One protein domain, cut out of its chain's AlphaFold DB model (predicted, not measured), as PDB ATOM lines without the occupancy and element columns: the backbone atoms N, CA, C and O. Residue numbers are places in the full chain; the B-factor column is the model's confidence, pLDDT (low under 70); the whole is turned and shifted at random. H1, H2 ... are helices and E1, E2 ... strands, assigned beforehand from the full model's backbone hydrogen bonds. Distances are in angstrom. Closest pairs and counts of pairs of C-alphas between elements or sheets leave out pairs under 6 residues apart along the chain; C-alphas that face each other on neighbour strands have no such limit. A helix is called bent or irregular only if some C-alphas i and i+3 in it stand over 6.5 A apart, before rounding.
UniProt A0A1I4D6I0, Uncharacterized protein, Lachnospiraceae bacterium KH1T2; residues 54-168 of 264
ATOM      1  N   SER A  54       1.144  82.129  11.967       86.00
ATOM      2  CA  SER A  54       1.114  82.928  10.745       86.00
ATOM      3  C   SER A  54       1.042  82.028   9.523       86.00
ATOM      4  O   SER A  54       1.609  80.935   9.500       86.00
ATOM      5  N   THR A  55       0.392  82.519   8.472       89.75
ATOM      6  CA  THR A  55       0.350  81.843   7.175       89.75
ATOM      7  C   THR A  55       0.931  82.748   6.103       89.75
ATOM      8  O   THR A  55       0.606  83.930   6.030       89.75
ATOM      9  N   LYS A  56       1.802  82.197   5.258       89.25
ATOM     10  CA  LYS A  56       2.324  82.880   4.075       89.25
ATOM     11  C   LYS A  56       2.141  82.006   2.848       89.25
ATOM     12  O   LYS A  56       2.645  80.885   2.804       89.25
ATOM     13  N   THR A  57       1.480  82.555   1.838       89.56
ATOM     14  CA  THR A  57       1.405  81.947   0.512       89.56
ATOM     15  C   THR A  57       2.542  82.483  -0.342       89.56
ATOM     16  O   THR A  57       2.757  83.691  -0.427       89.56
ATOM     17  N   ILE A  58       3.299  81.577  -0.950       85.94
ATOM     18  CA  ILE A  58       4.384  81.897  -1.868       85.94
ATOM     19  C   ILE A  58       4.016  81.341  -3.238       85.94
ATOM     20  O   ILE A  58       3.955  80.122  -3.421       85.94
ATOM     21  N   SER A  59       3.797  82.233  -4.200       85.44
ATOM     22  CA  SER A  59       3.554  81.858  -5.592       85.44
ATOM     23  C   SER A  59       4.829  81.299  -6.221       85.44
ATOM     24  O   SER A  59       5.917  81.865  -6.081       85.44
ATOM     25  N   ALA A  60       4.704  80.163  -6.896       83.44
ATOM     26  CA  ALA A  60       5.811  79.423  -7.473       83.44
ATOM     27  C   ALA A  60       5.377  78.778  -8.796       83.44
ATOM     28  O   ALA A  60       5.091  77.581  -8.841       83.44
ATOM     29  N   ASP A  61       5.382  79.574  -9.870       82.56
ATOM     30  CA  ASP A  61       4.919  79.155 -11.201       82.56
ATOM     31  C   ASP A  61       3.442  78.703 -11.141       82.56
ATOM     32  O   ASP A  61       2.626  79.423 -10.570       82.56
ATOM     33  N   ASN A  62       3.101  77.506 -11.625       89.00
ATOM     34  CA  ASN A  62       1.746  76.933 -11.554       89.00
ATOM     35  C   ASN A  62       1.367  76.360 -10.173       89.00
ATOM     36  O   ASN A  62       0.453  75.535 -10.062       89.00
ATOM     37  N   TYR A  63       2.089  76.749  -9.124       90.56
ATOM     38  CA  TYR A  63       1.877  76.264  -7.768       90.56
ATOM     39  C   TYR A  63       1.821  77.405  -6.755       90.56
ATOM     40  O   TYR A  63       2.512  78.416  -6.873       90.56
ATOM     41  N   ALA A  64       1.076  77.177  -5.678       90.88
ATOM     42  CA  ALA A  64       1.104  77.988  -4.470       90.88
ATOM     43  C   ALA A  64       1.655  77.151  -3.315       90.88
ATOM     44  O   ALA A  64       1.153  76.065  -3.015       90.88
ATOM     45  N   VAL A  65       2.696  77.657  -2.657       91.06
ATOM     46  CA  VAL A  65       3.254  77.062  -1.441       91.06
ATOM     47  C   VAL A  65       2.693  77.817  -0.249       91.06
ATOM     48  O   VAL A  65       3.101  78.944   0.022       91.06
ATOM     49  N   VAL A  66       1.771  77.193   0.472       92.56
ATOM     50  CA  VAL A  66       1.199  77.747   1.699       92.56
ATOM     51  C   VAL A  66       2.021  77.235   2.875       92.56
ATOM     52  O   VAL A  66       2.107  76.030   3.117       92.56
ATOM     53  N   VAL A  67       2.662  78.157   3.589       91.25
ATOM     54  CA  VAL A  67       3.451  77.874   4.788       91.25
ATOM     55  C   VAL A  67       2.693  78.401   5.995       91.25
ATOM     56  O   VAL A  67       2.608  79.612   6.180       91.25
ATOM     57  N   SER A  68       2.177  77.494   6.816       89.88
ATOM     58  CA  SER A  68       1.691  77.806   8.159       89.88
ATOM     59  C   SER A  68       2.825  77.559   9.147       89.88
ATOM     60  O   SER A  68       3.486  76.522   9.074       89.88
ATOM     61  N   TYR A  69       3.129  78.518  10.014       87.06
ATOM     62  CA  TYR A  69       4.261  78.428  10.931       87.06
ATOM     63  C   TYR A  69       4.011  79.212  12.212       87.06
ATOM     64  O   TYR A  69       3.242  80.173  12.241       87.06
ATOM     65  N   ASN A  70       4.712  78.821  13.270       82.25
ATOM     66  CA  ASN A  70       4.764  79.590  14.495       82.25
ATOM     67  C   ASN A  70       5.617  80.849  14.280       82.25
ATOM     68  O   ASN A  70       6.838  80.774  14.116       82.25
ATOM     69  N   SER A  71       4.956  82.003  14.270       83.69
ATOM     70  CA  SER A  71       5.601  83.309  14.119       83.69
ATOM     71  C   SER A  71       6.114  83.891  15.432       83.69
ATOM     72  O   SER A  71       6.901  84.828  15.382       83.69
ATOM     73  N   ALA A  72       5.756  83.309  16.579       81.00
ATOM     74  CA  ALA A  72       6.231  83.720  17.896       81.00
ATOM     75  C   ALA A  72       6.960  82.556  18.586       81.00
ATOM     76  O   ALA A  72       6.349  81.602  19.073       81.00
ATOM     77  N   VAL A  73       8.291  82.611  18.622       74.75
ATOM     78  CA  VAL A  73       9.127  81.570  19.236       74.75
ATOM     79  C   VAL A  73       9.758  82.080  20.520       74.75
ATOM     80  O   VAL A  73      10.198  83.223  20.615       74.75
ATOM     81  N   SER A  74       9.856  81.224  21.527       69.31
ATOM     82  CA  SER A  74      10.402  81.647  22.812       69.31
ATOM     83  C   SER A  74      11.937  81.692  22.808       69.31
ATOM     84  O   SER A  74      12.616  80.831  22.234       69.31
ATOM     85  N   PHE A  75      12.516  82.677  23.492       73.94
ATOM     86  CA  PHE A  75      13.962  82.874  23.559       73.94
ATOM     87  C   PHE A  75      14.685  81.765  24.337       73.94
ATOM     88  O   PHE A  75      14.675  81.742  25.558       73.94
ATOM     89  N   THR A  76      15.402  80.861  23.666       67.38
ATOM     90  CA  THR A  76      16.077  79.729  24.347       67.38
ATOM     91  C   THR A  76      17.561  79.946  24.662       67.38
ATOM     92  O   THR A  76      18.216  79.050  25.209       67.38
ATOM     93  N   GLY A  77      18.135  81.095  24.285       69.31
ATOM     94  CA  GLY A  77      19.581  81.335  24.363       69.31
ATOM     95  C   GLY A  77      20.416  80.487  23.393       69.31
ATOM     96  O   GLY A  77      21.627  80.341  23.572       69.31
ATOM     97  N   LYS A  78      19.771  79.858  22.404       78.19
ATOM     98  CA  LYS A  78      20.401  79.045  21.362       78.19
ATOM     99  C   LYS A  78      20.056  79.612  19.994       78.19
ATOM    100  O   LYS A  78      19.021  80.246  19.818       78.19
ATOM    101  N   LYS A  79      20.920  79.330  19.022       86.19
ATOM    102  CA  LYS A  79      20.673  79.661  17.621       86.19
ATOM    103  C   LYS A  79      19.357  79.030  17.156       86.19
ATOM    104  O   LYS A  79      19.176  77.822  17.325       86.19
ATOM    105  N   LEU A  80      18.503  79.837  16.534       85.69
ATOM    106  CA  LEU A  80      17.248  79.371  15.957       85.69
ATOM    107  C   LEU A  80      17.506  78.394  14.807       85.69
ATOM    108  O   LEU A  80      18.445  78.547  14.014       85.69
ATOM    109  N   ASN A  81      16.650  77.385  14.704       88.06
ATOM    110  CA  ASN A  81      16.660  76.389  13.647       88.06
ATOM    111  C   ASN A  81      15.256  76.209  13.055       88.06
ATOM    112  O   ASN A  81      14.260  76.563  13.672       88.06
ATOM    113  N   VAL A  82      15.172  75.648  11.848       85.88
ATOM    114  CA  VAL A  82      13.892  75.503  11.126       85.88
ATOM    115  C   VAL A  82      12.827  74.731  11.913       85.88
ATOM    116  O   VAL A  82      11.647  75.014  11.759       85.88
ATOM    117  N   ASN A  83      13.215  73.798  12.790       82.62
ATOM    118  CA  ASN A  83      12.248  73.034  13.581       82.62
ATOM    119  C   ASN A  83      11.632  73.854  14.721       82.62
ATOM    120  O   ASN A  83      10.671  73.392  15.325       82.62
ATOM    121  N   ASP A  84      12.190  75.024  15.044       80.12
ATOM    122  CA  ASP A  84      11.617  75.922  16.050       80.12
ATOM    123  C   ASP A  84      10.384  76.662  15.500       80.12
ATOM    124  O   ASP A  84       9.566  77.134  16.279       80.12
ATOM    125  N   LEU A  85      10.224  76.718  14.170       83.00
ATOM    126  CA  LEU A  85       9.064  77.320  13.504       83.00
ATOM    127  C   LEU A  85       7.814  76.440  13.533       83.00
ATOM    128  O   LEU A  85       6.752  76.924  13.166       83.00
ATOM    129  N   ASP A  86       7.951  75.153  13.868       81.06
ATOM    130  CA  ASP A  86       6.862  74.164  13.846       81.06
ATOM    131  C   ASP A  86       5.956  74.276  12.601       81.06
ATOM    132  O   ASP A  86       4.735  74.383  12.672       81.06
ATOM    133  N   SER A  87       6.585  74.374  11.428       83.19
ATOM    134  CA  SER A  87       5.884  74.749  10.201       83.19
ATOM    135  C   SER A  87       5.205  73.562   9.520       83.19
ATOM    136  O   SER A  87       5.845  72.526   9.311       83.19
ATOM    137  N   THR A  88       3.998  73.784   9.009       88.31
ATOM    138  CA  THR A  88       3.331  72.921   8.028       88.31
ATOM    139  C   THR A  88       3.401  73.566   6.647       88.31
ATOM    140  O   THR A  88       3.080  74.743   6.482       88.31
ATOM    141  N   VAL A  89       3.835  72.802   5.640       91.38
ATOM    142  CA  VAL A  89       3.909  73.273   4.251       91.38
ATOM    143  C   VAL A  89       2.993  72.436   3.378       91.38
ATOM    144  O   VAL A  89       3.199  71.227   3.236       91.38
ATOM    145  N   THR A  90       2.051  73.110   2.729       91.12
ATOM    146  CA  THR A  90       1.111  72.503   1.790       91.12
ATOM    147  C   THR A  90       1.262  73.159   0.429       91.12
ATOM    148  O   THR A  90       1.377  74.379   0.315       91.12
ATOM    149  N   VAL A  91       1.312  72.340  -0.614       91.56
ATOM    150  CA  VAL A  91       1.433  72.797  -1.997       91.56
ATOM    151  C   VAL A  91       0.106  72.591  -2.698       91.56
ATOM    152  O   VAL A  91      -0.461  71.502  -2.626       91.56
ATOM    153  N   TYR A  92      -0.337  73.607  -3.423       92.06
ATOM    154  CA  TYR A  92      -1.532  73.575  -4.254       92.06
ATOM    155  C   TYR A  92      -1.171  73.887  -5.700       92.06
ATOM    156  O   TYR A  92      -0.188  74.584  -5.957       92.06
ATOM    157  N   ASN A  93      -1.978  73.390  -6.633       91.25
ATOM    158  CA  ASN A  93      -1.963  73.900  -7.997       91.25
ATOM    159  C   ASN A  93      -2.602  75.287  -8.012       91.25
ATOM    160  O   ASN A  93      -3.487  75.578  -7.203       91.25
ATOM    161  N   THR A  94      -2.182  76.123  -8.953       90.44
ATOM    162  CA  THR A  94      -2.841  77.399  -9.219       90.44
ATOM    163  C   THR A  94      -3.370  77.457 -10.638       90.44
ATOM    164  O   THR A  94      -2.672  77.060 -11.568       90.44
ATOM    165  N   VAL A  95      -4.568  78.009 -10.804       87.88
ATOM    166  CA  VAL A  95      -5.152  78.348 -12.106       87.88
ATOM    167  C   VAL A  95      -5.427  79.846 -12.081       87.88
ATOM    168  O   VAL A  95      -6.034  80.343 -11.135       87.88
ATOM    169  N   SER A  96      -4.904  80.586 -13.060       84.88
ATOM    170  CA  SER A  96      -5.006  82.057 -13.112       84.88
ATOM    171  C   SER A  96      -4.545  82.758 -11.820       84.88
ATOM    172  O   SER A  96      -5.141  83.732 -11.370       84.88
ATOM    173  N   GLY A  97      -3.490  82.231 -11.186       79.12
ATOM    174  CA  GLY A  97      -2.916  82.778  -9.949       79.12
ATOM    175  C   GLY A  97      -3.699  82.472  -8.665       79.12
ATOM    176  O   GLY A  97      -3.242  82.842  -7.585       79.12
ATOM    177  N   GLN A  98      -4.831  81.772  -8.754       84.88
ATOM    178  CA  GLN A  98      -5.654  81.378  -7.610       84.88
ATOM    179  C   GLN A  98      -5.424  79.910  -7.253       84.88
ATOM    180  O   GLN A  98      -5.206  79.080  -8.137       84.88
ATOM    181  N   ILE A  99      -5.474  79.579  -5.960       89.19
ATOM    182  CA  ILE A  99      -5.391  78.192  -5.478       89.19
ATOM    183  C   ILE A  99      -6.562  77.397  -6.058       89.19
ATOM    184  O   ILE A  99      -7.716  77.785  -5.904       89.19
ATOM    185  N   SER A 100      -6.260  76.273  -6.704       83.00
ATOM    186  CA  SER A 100      -7.255  75.418  -7.342       83.00
ATOM    187  C   SER A 100      -7.201  74.002  -6.781       83.00
ATOM    188  O   SER A 100      -6.176  73.318  -6.875       83.00
ATOM    189  N   GLY A 101      -8.343  73.539  -6.275       80.12
ATOM    190  CA  GLY A 101      -8.554  72.161  -5.848       80.12
ATOM    191  C   GLY A 101      -7.812  71.771  -4.568       80.12
ATOM    192  O   GLY A 101      -7.500  72.595  -3.709       80.12
ATOM    193  N   ASN A 102      -7.563  70.469  -4.435       85.12
ATOM    194  CA  ASN A 102      -6.966  69.879  -3.242       85.12
ATOM    195  C   ASN A 102      -5.440  70.029  -3.205       85.12
ATOM    196  O   ASN A 102      -4.776  70.259  -4.218       85.12
ATOM    197  N   ALA A 103      -4.877  69.843  -2.010       85.44
ATOM    198  CA  ALA A 103      -3.436  69.827  -1.807       85.44
ATOM    199  C   ALA A 103      -2.754  68.784  -2.711       85.44
ATOM    200  O   ALA A 103      -3.075  67.598  -2.680       85.44
ATOM    201  N   VAL A 104      -1.761  69.235  -3.475       84.38
ATOM    202  CA  VAL A 104      -0.936  68.412  -4.369       84.38
ATOM    203  C   VAL A 104       0.034  67.553  -3.563       84.38
ATOM    204  O   VAL A 104       0.275  66.394  -3.896       84.38
ATOM    205  N   LEU A 105       0.629  68.127  -2.513       88.75
ATOM    206  CA  LEU A 105       1.501  67.419  -1.578       88.75
ATOM    207  C   LEU A 105       1.720  68.217  -0.293       88.75
ATOM    208  O   LEU A 105       1.637  69.446  -0.275       88.75
ATOM    209  N   THR A 106       2.108  67.503   0.760       87.44
ATOM    210  CA  THR A 106       2.714  68.083   1.959       87.44
ATOM    211  C   THR A 106       4.236  67.986   1.884       87.44
ATOM    212  O   THR A 106       4.816  67.027   1.355       87.44
ATOM    213  N   ALA A 107       4.907  69.014   2.390       89.56
ATOM    214  CA  ALA A 107       6.357  69.120   2.367       89.56
ATOM    215  C   ALA A 107       6.909  69.604   3.709       89.56
ATOM    216  O   ALA A 107       6.190  69.982   4.626       89.56
ATOM    217  N   SER A 108       8.232  69.585   3.804       89.38
ATOM    218  CA  SER A 108       8.993  70.168   4.903       89.38
ATOM    219  C   SER A 108       9.765  71.383   4.403       89.38
ATOM    220  O   SER A 108      10.332  71.367   3.305       89.38
ATOM    221  N   LEU A 109       9.774  72.441   5.208       91.50
ATOM    222  CA  LEU A 109      10.441  73.692   4.879       91.50
ATOM    223  C   LEU A 109      11.966  73.533   4.954       91.50
ATOM    224  O   LEU A 109      12.503  72.862   5.837       91.50
ATOM    225  N   LYS A 110      12.686  74.175   4.033       92.25
ATOM    226  CA  LYS A 110      14.142  74.314   4.081       92.25
ATOM    227  C   LYS A 110      14.538  75.773   3.923       92.25
ATOM    228  O   LYS A 110      14.016  76.511   3.090       92.25
ATOM    229  N   GLY A 111      15.528  76.162   4.705       91.69
ATOM    230  CA  GLY A 111      15.977  77.537   4.759       91.69
ATOM    231  C   GLY A 111      16.963  77.755   5.887       91.69
ATOM    232  O   GLY A 111      17.434  76.805   6.521       91.69
ATOM    233  N   LYS A 112      17.280  79.021   6.117       93.38
ATOM    234  CA  LYS A 112      18.147  79.449   7.211       93.38
ATOM    235  C   LYS A 112      17.651  80.775   7.758       93.38
ATOM    236  O   LYS A 112      17.175  81.617   7.003       93.38
ATOM    237  N   PHE A 113      17.821  80.974   9.057       94.56
ATOM    238  CA  PHE A 113      17.672  82.305   9.624       94.56
ATOM    239  C   PHE A 113      18.772  83.229   9.108       94.56
ATOM    240  O   PHE A 113      19.934  82.824   8.981       94.56
ATOM    241  N   GLU A 114      18.392  84.467   8.815       94.69
ATOM    242  CA  GLU A 114      19.335  85.536   8.515       94.69
ATOM    243  C   GLU A 114      20.202  85.831   9.743       94.69
ATOM    244  O   GLU A 114      19.812  85.592  10.888       94.69
ATOM    245  N   LYS A 115      21.433  86.295   9.516       93.81
ATOM    246  CA  LYS A 115      22.377  86.540  10.607       93.81
ATOM    247  C   LYS A 115      21.917  87.769  11.399       93.81
ATOM    248  O   LYS A 115      22.170  88.889  10.985       93.81
ATOM    249  N   SER A 116      21.317  87.548  12.563       94.69
ATOM    250  CA  SER A 116      21.025  88.588  13.556       94.69
ATOM    251  C   SER A 116      21.424  88.129  14.961       94.69
ATOM    252  O   SER A 116      21.625  86.935  15.206       94.69
ATOM    253  N   THR A 117      21.564  89.068  15.897       89.00
ATOM    254  CA  THR A 117      21.779  88.763  17.325       89.00
ATOM    255  C   THR A 117      20.645  87.898  17.876       89.00
ATOM    256  O   THR A 117      20.898  86.935  18.603       89.00
ATOM    257  N   VAL A 118      19.419  88.177  17.437       87.69
ATOM    258  CA  VAL A 118      18.204  87.428  17.756       87.69
ATOM    259  C   VAL A 118      18.261  85.994  17.220       87.69
ATOM    260  O   VAL A 118      18.176  85.038  17.988       87.69
ATOM    261  N   ALA A 119      18.534  85.806  15.925       89.88
ATOM    262  CA  ALA A 119      18.631  84.481  15.308       89.88
ATOM    263  C   ALA A 119      19.790  83.634  15.861       89.88
ATOM    264  O   ALA A 119      19.743  82.402  15.841       89.88
ATOM    265  N   GLN A 120      20.846  84.280  16.364       89.31
ATOM    266  CA  GLN A 120      21.954  83.624  17.064       89.31
ATOM    267  C   GLN A 120      21.613  83.226  18.508       89.31
ATOM    268  O   GLN A 120      22.436  82.570  19.149       89.31
ATOM    269  N   GLY A 121      20.433  83.596  19.015       80.31
ATOM    270  CA  GLY A 121      20.008  83.322  20.384       80.31
ATOM    271  C   GLY A 121      20.724  84.184  21.418       80.31
ATOM    272  O   GLY A 121      20.980  83.710  22.520       80.31
ATOM    273  N   LYS A 122      21.107  85.416  21.062       80.19
ATOM    274  CA  LYS A 122      21.777  86.364  21.970       80.19
ATOM    275  C   LYS A 122      20.852  87.467  22.493       80.19
ATOM    276  O   LYS A 122      21.197  88.078  23.496       80.19
ATOM    277  N   ALA A 123      19.719  87.712  21.835       78.50
ATOM    278  CA  ALA A 123      18.726  88.718  22.212       78.50
ATOM    279  C   ALA A 123      17.301  88.277  21.821       78.50
ATOM    280  O   ALA A 123      17.141  87.376  20.995       78.50
ATOM    281  N   THR A 124      16.293  88.922  22.404       80.88
ATOM    282  CA  THR A 124      14.886  88.886  21.973       80.88
ATOM    283  C   THR A 124      14.635  89.918  20.864       80.88
ATOM    284  O   THR A 124      15.494  90.761  20.599       80.88
ATOM    285  N   GLY A 125      13.479  89.850  20.205       84.25
ATOM    286  CA  GLY A 125      13.078  90.746  19.115       84.25
ATOM    287  C   GLY A 125      12.850  89.996  17.804       84.25
ATOM    288  O   GLY A 125      12.628  88.790  17.801       84.25
ATOM    289  N   SER A 126      12.909  90.684  16.669       92.88
ATOM    290  CA  SER A 126      12.556  90.084  15.376       92.88
ATOM    291  C   SER A 126      13.735  89.384  14.684       92.88
ATOM    292  O   SER A 126      14.883  89.838  14.697       92.88
ATOM    293  N   ALA A 127      13.442  88.271  14.019       93.50
ATOM    294  CA  ALA A 127      14.340  87.527  13.151       93.50
ATOM    295  C   ALA A 127      13.618  87.117  11.860       93.50
ATOM    296  O   ALA A 127      12.414  86.899  11.846       93.50
ATOM    297  N   ASN A 128      14.374  86.959  10.775       95.62
ATOM    298  CA  ASN A 128      13.835  86.511   9.493       95.62
ATOM    299  C   ASN A 128      14.353  85.116   9.152       95.62
ATOM    300  O   ASN A 128      15.563  84.869   9.177       95.62
ATOM    301  N   PHE A 129      13.449  84.215   8.783       94.75
ATOM    302  CA  PHE A 129      13.791  82.931   8.187       94.75
ATOM    303  C   PHE A 129      13.703  83.019   6.663       94.75
ATOM    304  O   PHE A 129      12.620  83.178   6.104       94.75
ATOM    305  N   ALA A 130      14.840  82.897   5.982       93.62
ATOM    306  CA  ALA A 130      14.897  82.866   4.528       93.62
ATOM    307  C   ALA A 130      14.529  81.467   4.018       93.62
ATOM    308  O   ALA A 130      15.254  80.492   4.260       93.62
ATOM    309  N   VAL A 131      13.416  81.377   3.291       92.75
ATOM    310  CA  VAL A 131      12.935  80.142   2.666       92.75
ATOM    311  C   VAL A 131      13.720  79.912   1.381       92.75
ATOM    312  O   VAL A 131      13.627  80.693   0.441       92.75
ATOM    313  N   THR A 132      14.498  78.832   1.326       88.94
ATOM    314  CA  THR A 132      15.351  78.531   0.161       88.94
ATOM    315  C   THR A 132      14.839  77.363  -0.665       88.94
ATOM    316  O   THR A 132      15.182  77.242  -1.840       88.94
ATOM    317  N   SER A 133      14.077  76.456  -0.053       92.00
ATOM    318  CA  SER A 133      13.500  75.294  -0.727       92.00
ATOM    319  C   SER A 133      12.433  74.616   0.133       92.00
ATOM    320  O   SER A 133      12.278  74.899   1.319       92.00
ATOM    321  N   ILE A 134      11.737  73.658  -0.463       92.56
ATOM    322  CA  ILE A 134      10.909  72.666   0.208       92.56
ATOM    323  C   ILE A 134      11.454  71.262  -0.075       92.56
ATOM    324  O   ILE A 134      12.101  70.998  -1.099       92.56
ATOM    325  N   LYS A 135      11.202  70.334   0.845       91.44
ATOM    326  CA  LYS A 135      11.545  68.917   0.716       91.44
ATOM    327  C   LYS A 135      10.290  68.075   0.906       91.44
ATOM    328  O   LYS A 135       9.703  68.074   1.983       91.44
ATOM    329  N   ALA A 136       9.911  67.331  -0.124       87.06
ATOM    330  CA  ALA A 136       8.807  66.385  -0.036       87.06
ATOM    331  C   ALA A 136       9.164  65.132   0.782       87.06
ATOM    332  O   ALA A 136      10.340  64.836   1.037       87.06
ATOM    333  N   ALA A 137       8.132  64.393   1.188       83.31
ATOM    334  CA  ALA A 137       8.271  63.121   1.883       83.31
ATOM    335  C   ALA A 137       9.000  62.064   1.026       83.31
ATOM    336  O   ALA A 137       9.044  62.121  -0.204       83.31
ATOM    337  N   LYS A 138       9.588  61.050   1.676       78.69
ATOM    338  CA  LYS A 138      10.438  60.047   1.002       78.69
ATOM    339  C   LYS A 138       9.690  59.247  -0.081       78.69
ATOM    340  O   LYS A 138      10.302  58.865  -1.073       78.69
ATOM    341  N   LYS A 139       8.381  59.025   0.095       84.81
ATOM    342  CA  LYS A 139       7.516  58.231  -0.800       84.81
ATOM    343  C   LYS A 139       6.637  59.077  -1.739       84.81
ATOM    344  O   LYS A 139       5.635  58.587  -2.240       84.81
ATOM    345  N   THR A 140       6.983  60.341  -1.983       85.25
ATOM    346  CA  THR A 140       6.211  61.193  -2.902       85.25
ATOM    347  C   THR A 140       6.278  60.680  -4.346       85.25
ATOM    348  O   THR A 140       7.332  60.215  -4.800       85.25
ATOM    349  N   SER A 141       5.155  60.794  -5.062       87.75
ATOM    350  CA  SER A 141       4.996  60.394  -6.466       87.75
ATOM    351  C   SER A 141       5.989  61.097  -7.403       87.75
ATOM    352  O   SER A 141       6.614  62.107  -7.057       87.75
ATOM    353  N   LYS A 142       6.156  60.561  -8.621       87.44
ATOM    354  CA  LYS A 142       7.040  61.144  -9.646       87.44
ATOM    355  C   LYS A 142       6.633  62.581  -9.981       87.44
ATOM    356  O   LYS A 142       7.506  63.444 -10.067       87.44
ATOM    357  N   ASP A 143       5.337  62.848 -10.092       84.12
ATOM    358  CA  ASP A 143       4.836  64.182 -10.425       84.12
ATOM    359  C   ASP A 143       4.947  65.152  -9.246       84.12
ATOM    360  O   ASP A 143       5.405  66.278  -9.437       84.12
ATOM    361  N   GLY A 144       4.738  64.696  -8.006       86.00
ATOM    362  CA  GLY A 144       5.043  65.507  -6.823       86.00
ATOM    363  C   GLY A 144       6.532  65.879  -6.726       86.00
ATOM    364  O   GLY A 144       6.883  67.004  -6.372       86.00
ATOM    365  N   LYS A 145       7.445  64.980  -7.123       89.31
ATOM    366  CA  LYS A 145       8.885  65.294  -7.212       89.31
ATOM    367  C   LYS A 145       9.197  66.334  -8.295       89.31
ATOM    368  O   LYS A 145      10.102  67.146  -8.090       89.31
ATOM    369  N   LYS A 146       8.493  66.321  -9.436       87.56
ATOM    370  CA  LYS A 146       8.635  67.354 -10.481       87.56
ATOM    371  C   LYS A 146       8.137  68.712  -9.979       87.56
ATOM    372  O   LYS A 146       8.884  69.682 -10.095       87.56
ATOM    373  N   ALA A 147       6.968  68.752  -9.336       87.94
ATOM    374  CA  ALA A 147       6.419  69.962  -8.721       87.94
ATOM    375  C   ALA A 147       7.414  70.585  -7.727       87.94
ATOM    376  O   ALA A 147       7.777  71.752  -7.844       87.94
ATOM    377  N   VAL A 148       7.989  69.780  -6.825       92.19
ATOM    378  CA  VAL A 148       9.018  70.233  -5.867       92.19
ATOM    379  C   VAL A 148      10.244  70.829  -6.560       92.19
ATOM    380  O   VAL A 148      10.816  71.800  -6.066       92.19
ATOM    381  N   LYS A 149      10.683  70.271  -7.696       90.62
ATOM    382  CA  LYS A 149      11.811  70.828  -8.460       90.62
ATOM    383  C   LYS A 149      11.467  72.197  -9.052       90.62
ATOM    384  O   LYS A 149      12.304  73.092  -8.954       90.62
ATOM    385  N   ALA A 150      10.282  72.352  -9.641       88.75
ATOM    386  CA  ALA A 150       9.816  73.628 -10.189       88.75
ATOM    387  C   ALA A 150       9.698  74.689  -9.082       88.75
ATOM    388  O   ALA A 150      10.330  75.743  -9.162       88.75
ATOM    389  N   ILE A 151       9.038  74.335  -7.978       91.62
ATOM    390  CA  ILE A 151       8.893  75.191  -6.798       91.62
ATOM    391  C   ILE A 151      10.259  75.621  -6.254       91.62
ATOM    392  O   ILE A 151      10.499  76.803  -6.025       91.62
ATOM    393  N   ASN A 152      11.206  74.692  -6.100       92.50
ATOM    394  CA  ASN A 152      12.543  75.015  -5.596       92.50
ATOM    395  C   ASN A 152      13.341  75.944  -6.522       92.50
ATOM    396  O   ASN A 152      14.209  76.669  -6.039       92.50
ATOM    397  N   LYS A 153      13.082  75.935  -7.837       89.38
ATOM    398  CA  LYS A 153      13.676  76.914  -8.760       89.38
ATOM    399  C   LYS A 153      13.082  78.307  -8.540       89.38
ATOM    400  O   LYS A 153      13.845  79.268  -8.491       89.38
ATOM    401  N   ALA A 154      11.765  78.405  -8.360       86.56
ATOM    402  CA  ALA A 154      11.080  79.671  -8.096       86.56
ATOM    403  C   ALA A 154      11.469  80.268  -6.728       86.56
ATOM    404  O   ALA A 154      11.861  81.431  -6.643       86.56
ATOM    405  N   LEU A 155      11.477  79.449  -5.668       87.25
ATOM    406  CA  LEU A 155      11.808  79.881  -4.303       87.25
ATOM    407  C   LEU A 155      13.213  80.482  -4.178       87.25
ATOM    408  O   LEU A 155      13.403  81.423  -3.412       87.25
ATOM    409  N   LYS A 156      14.189  79.986  -4.950       83.88
ATOM    410  CA  LYS A 156      15.555  80.535  -4.964       83.88
ATOM    411  C   LYS A 156      15.632  81.967  -5.496       83.88
ATOM    412  O   LYS A 156      16.532  82.691  -5.092       83.88
ATOM    413  N   LYS A 157      14.731  82.356  -6.403       79.31
ATOM    414  CA  LYS A 157      14.725  83.687  -7.030       79.31
ATOM    415  C   LYS A 157      13.932  84.711  -6.221       79.31
ATOM    416  O   LYS A 157      14.296  85.876  -6.189       79.31
ATOM    417  N   ALA A 158      12.868  84.269  -5.557       73.38
ATOM    418  CA  ALA A 158      11.877  85.156  -4.956       73.38
ATOM    419  C   ALA A 158      12.275  85.763  -3.592       73.38
ATOM    420  O   ALA A 158      11.546  86.598  -3.070       73.38
ATOM    421  N   GLY A 159      13.402  85.361  -2.986       78.00
ATOM    422  CA  GLY A 159      13.911  86.006  -1.762       78.00
ATOM    423  C   GLY A 159      12.954  85.947  -0.560       78.00
ATOM    424  O   GLY A 159      12.984  86.824   0.301       78.00
ATOM    425  N   ASN A 160      12.086  84.934  -0.498       87.19
ATOM    426  CA  ASN A 160      11.009  84.861   0.487       87.19
ATOM    427  C   ASN A 160      11.529  84.746   1.921       87.19
ATOM    428  O   ASN A 160      12.288  83.833   2.256       87.19
ATOM    429  N   LYS A 161      11.030  85.625   2.793       92.44
ATOM    430  CA  LYS A 161      11.308  85.605   4.232       92.44
ATOM    431  C   LYS A 161      10.036  85.370   5.036       92.44
ATOM    432  O   LYS A 161       8.972  85.867   4.660       92.44
ATOM    433  N   LEU A 162      10.159  84.620   6.123       92.06
ATOM    434  CA  LEU A 162       9.151  84.491   7.171       92.06
ATOM    435  C   LEU A 162       9.613  85.323   8.366       92.06
ATOM    436  O   LEU A 162      10.744  85.137   8.826       92.06
ATOM    437  N   GLY A 163       8.771  86.250   8.812       92.00
ATOM    438  CA  GLY A 163       9.036  87.069   9.989       92.00
ATOM    439  C   GLY A 163       8.751  86.261  11.245       92.00
ATOM    440  O   GLY A 163       7.717  85.607  11.341       92.00
ATOM    441  N   VAL A 164       9.694  86.263  12.176       88.75
ATOM    442  CA  VAL A 164       9.608  85.502  13.419       88.75
ATOM    443  C   VAL A 164       9.962  86.429  14.558       88.75
ATOM    444  O   VAL A 164      11.041  87.017  14.582       88.75
ATOM    445  N   GLU A 165       9.070  86.542  15.520       86.44
ATOM    446  CA  GLU A 165       9.318  87.243  16.759       86.44
ATOM    447  C   GLU A 165       9.883  86.269  17.789       86.44
ATOM    448  O   GLU A 165       9.305  85.223  18.086       86.44
ATOM    449  N   VAL A 166      11.062  86.595  18.312       78.75
ATOM    450  CA  VAL A 166      11.663  85.892  19.436       78.75
ATOM    451  C   VAL A 166      11.292  86.628  20.699       78.75
ATOM    452  O   VAL A 166      11.917  87.622  21.078       78.75
ATOM    453  N   MET A 167      10.273  86.112  21.355       71.81
ATOM    454  CA  MET A 167       9.751  86.717  22.561       71.81
ATOM    455  C   MET A 167      10.585  86.283  23.756       71.81
ATOM    456  O   MET A 167      11.214  85.212  23.754       71.81
ATOM    457  N   ALA A 168      10.614  87.136  24.781       62.09
ATOM    458  CA  ALA A 168      11.081  86.695  26.080       62.09
ATOM    459  C   ALA A 168      10.302  85.437  26.441       62.09
ATOM    460  O   ALA A 168       9.124  85.302  26.146       62.09
TER     461      ALA A 168
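Overview. This is residues 54 to 168 of the 264 residues of an uncharacterized protein of Lachnospiraceae bacterium KH1T2 (UniProt A0A1I4D6I0). One seven-stranded sheet curls round into a nearly closed barrel, with E1 E2 E4 partly face to face with E6 E7 E3 and the bent strand E5 as the hinge between them. E2 runs on into E3, which pairs with E7 and brings the curl back on itself, while the long helix H2 packs mainly on E6 and reaches the turn between E1 and E2. The printed part has 115 residues, with seven named strands and two named helices in the order E1 E2 E3 H1 E4 E5 E6 H2 E7, a mixed class. The sheet runs E1 E2 E4 E5 E6 E7 E3 and is mixed, antiparallel but for E7 and E3. The whole is compact, with a radius of gyration of the C-alphas of 14.8 A and spans of 42 by 29 by 23 A.

Along the chain. E1, residues 54 to 60, begins with C-alpha 54 at (1.114, 82.928, 10.745). E2 is residues 63 to 70, 22.7 A long, and E3 residues 72 to 74. H1 is residues 82 to 85. E4, residues 88 to 95, is 22.5 A long. E5, residues 98 to 113, is 29.0 A long and bends by 124 degrees at residue 101. E6, residues 125 to 136, is 31.3 A long and bends by 63 degrees at residue 132. H2, residues 142 to 158, is 24.9 A long. E7, residues 161 to 167, ends with C-alpha 167 at (9.751, 86.717, 22.561).

Arrangement. E1 and E2 form a hairpin, with N 56 and O 67 at 2.9 A. E2 and E4 are antiparallel, with N 66 and O 90 at 2.8 A. E4 E5 E6 is a meander, each strand the antiparallel neighbour of the one before: N 91 and O 105 are 2.9 A apart, N 110 and O 133 2.8 A. E5 pairs with E4 over residues 98 to 107 and with E6 over 107 to 113. E6 and E7 are antiparallel, with N 127 and O 164 at 2.8 A; E7 and E3 are parallel, with N 73 and O 165 at 2.9 A. H2 is on the sheet at a height of 7.3 A, over E5, and only just slantwise to it at 58 degrees on the local plane; its closest C-alphas to E6 are Asn 152 and Ser 133, 5.0 A. In H2, 12 of 13 O i to N i+4 pairs are within hydrogen-bond range; H1 is too short for such a pair. H1 is on the sheet at a height of 5.6 A. H1 and H2 are apart.

Size, cuts and confidence. The two C-alphas farthest apart, of Gly 77 and Ser 96, are 44.8 A apart. The printed part has no cut. The link E5 to E6, 11 residues, is long. Mean pLDDT of the printed part is 86.4; residues 74, 76 to 77 and 168 are under 70.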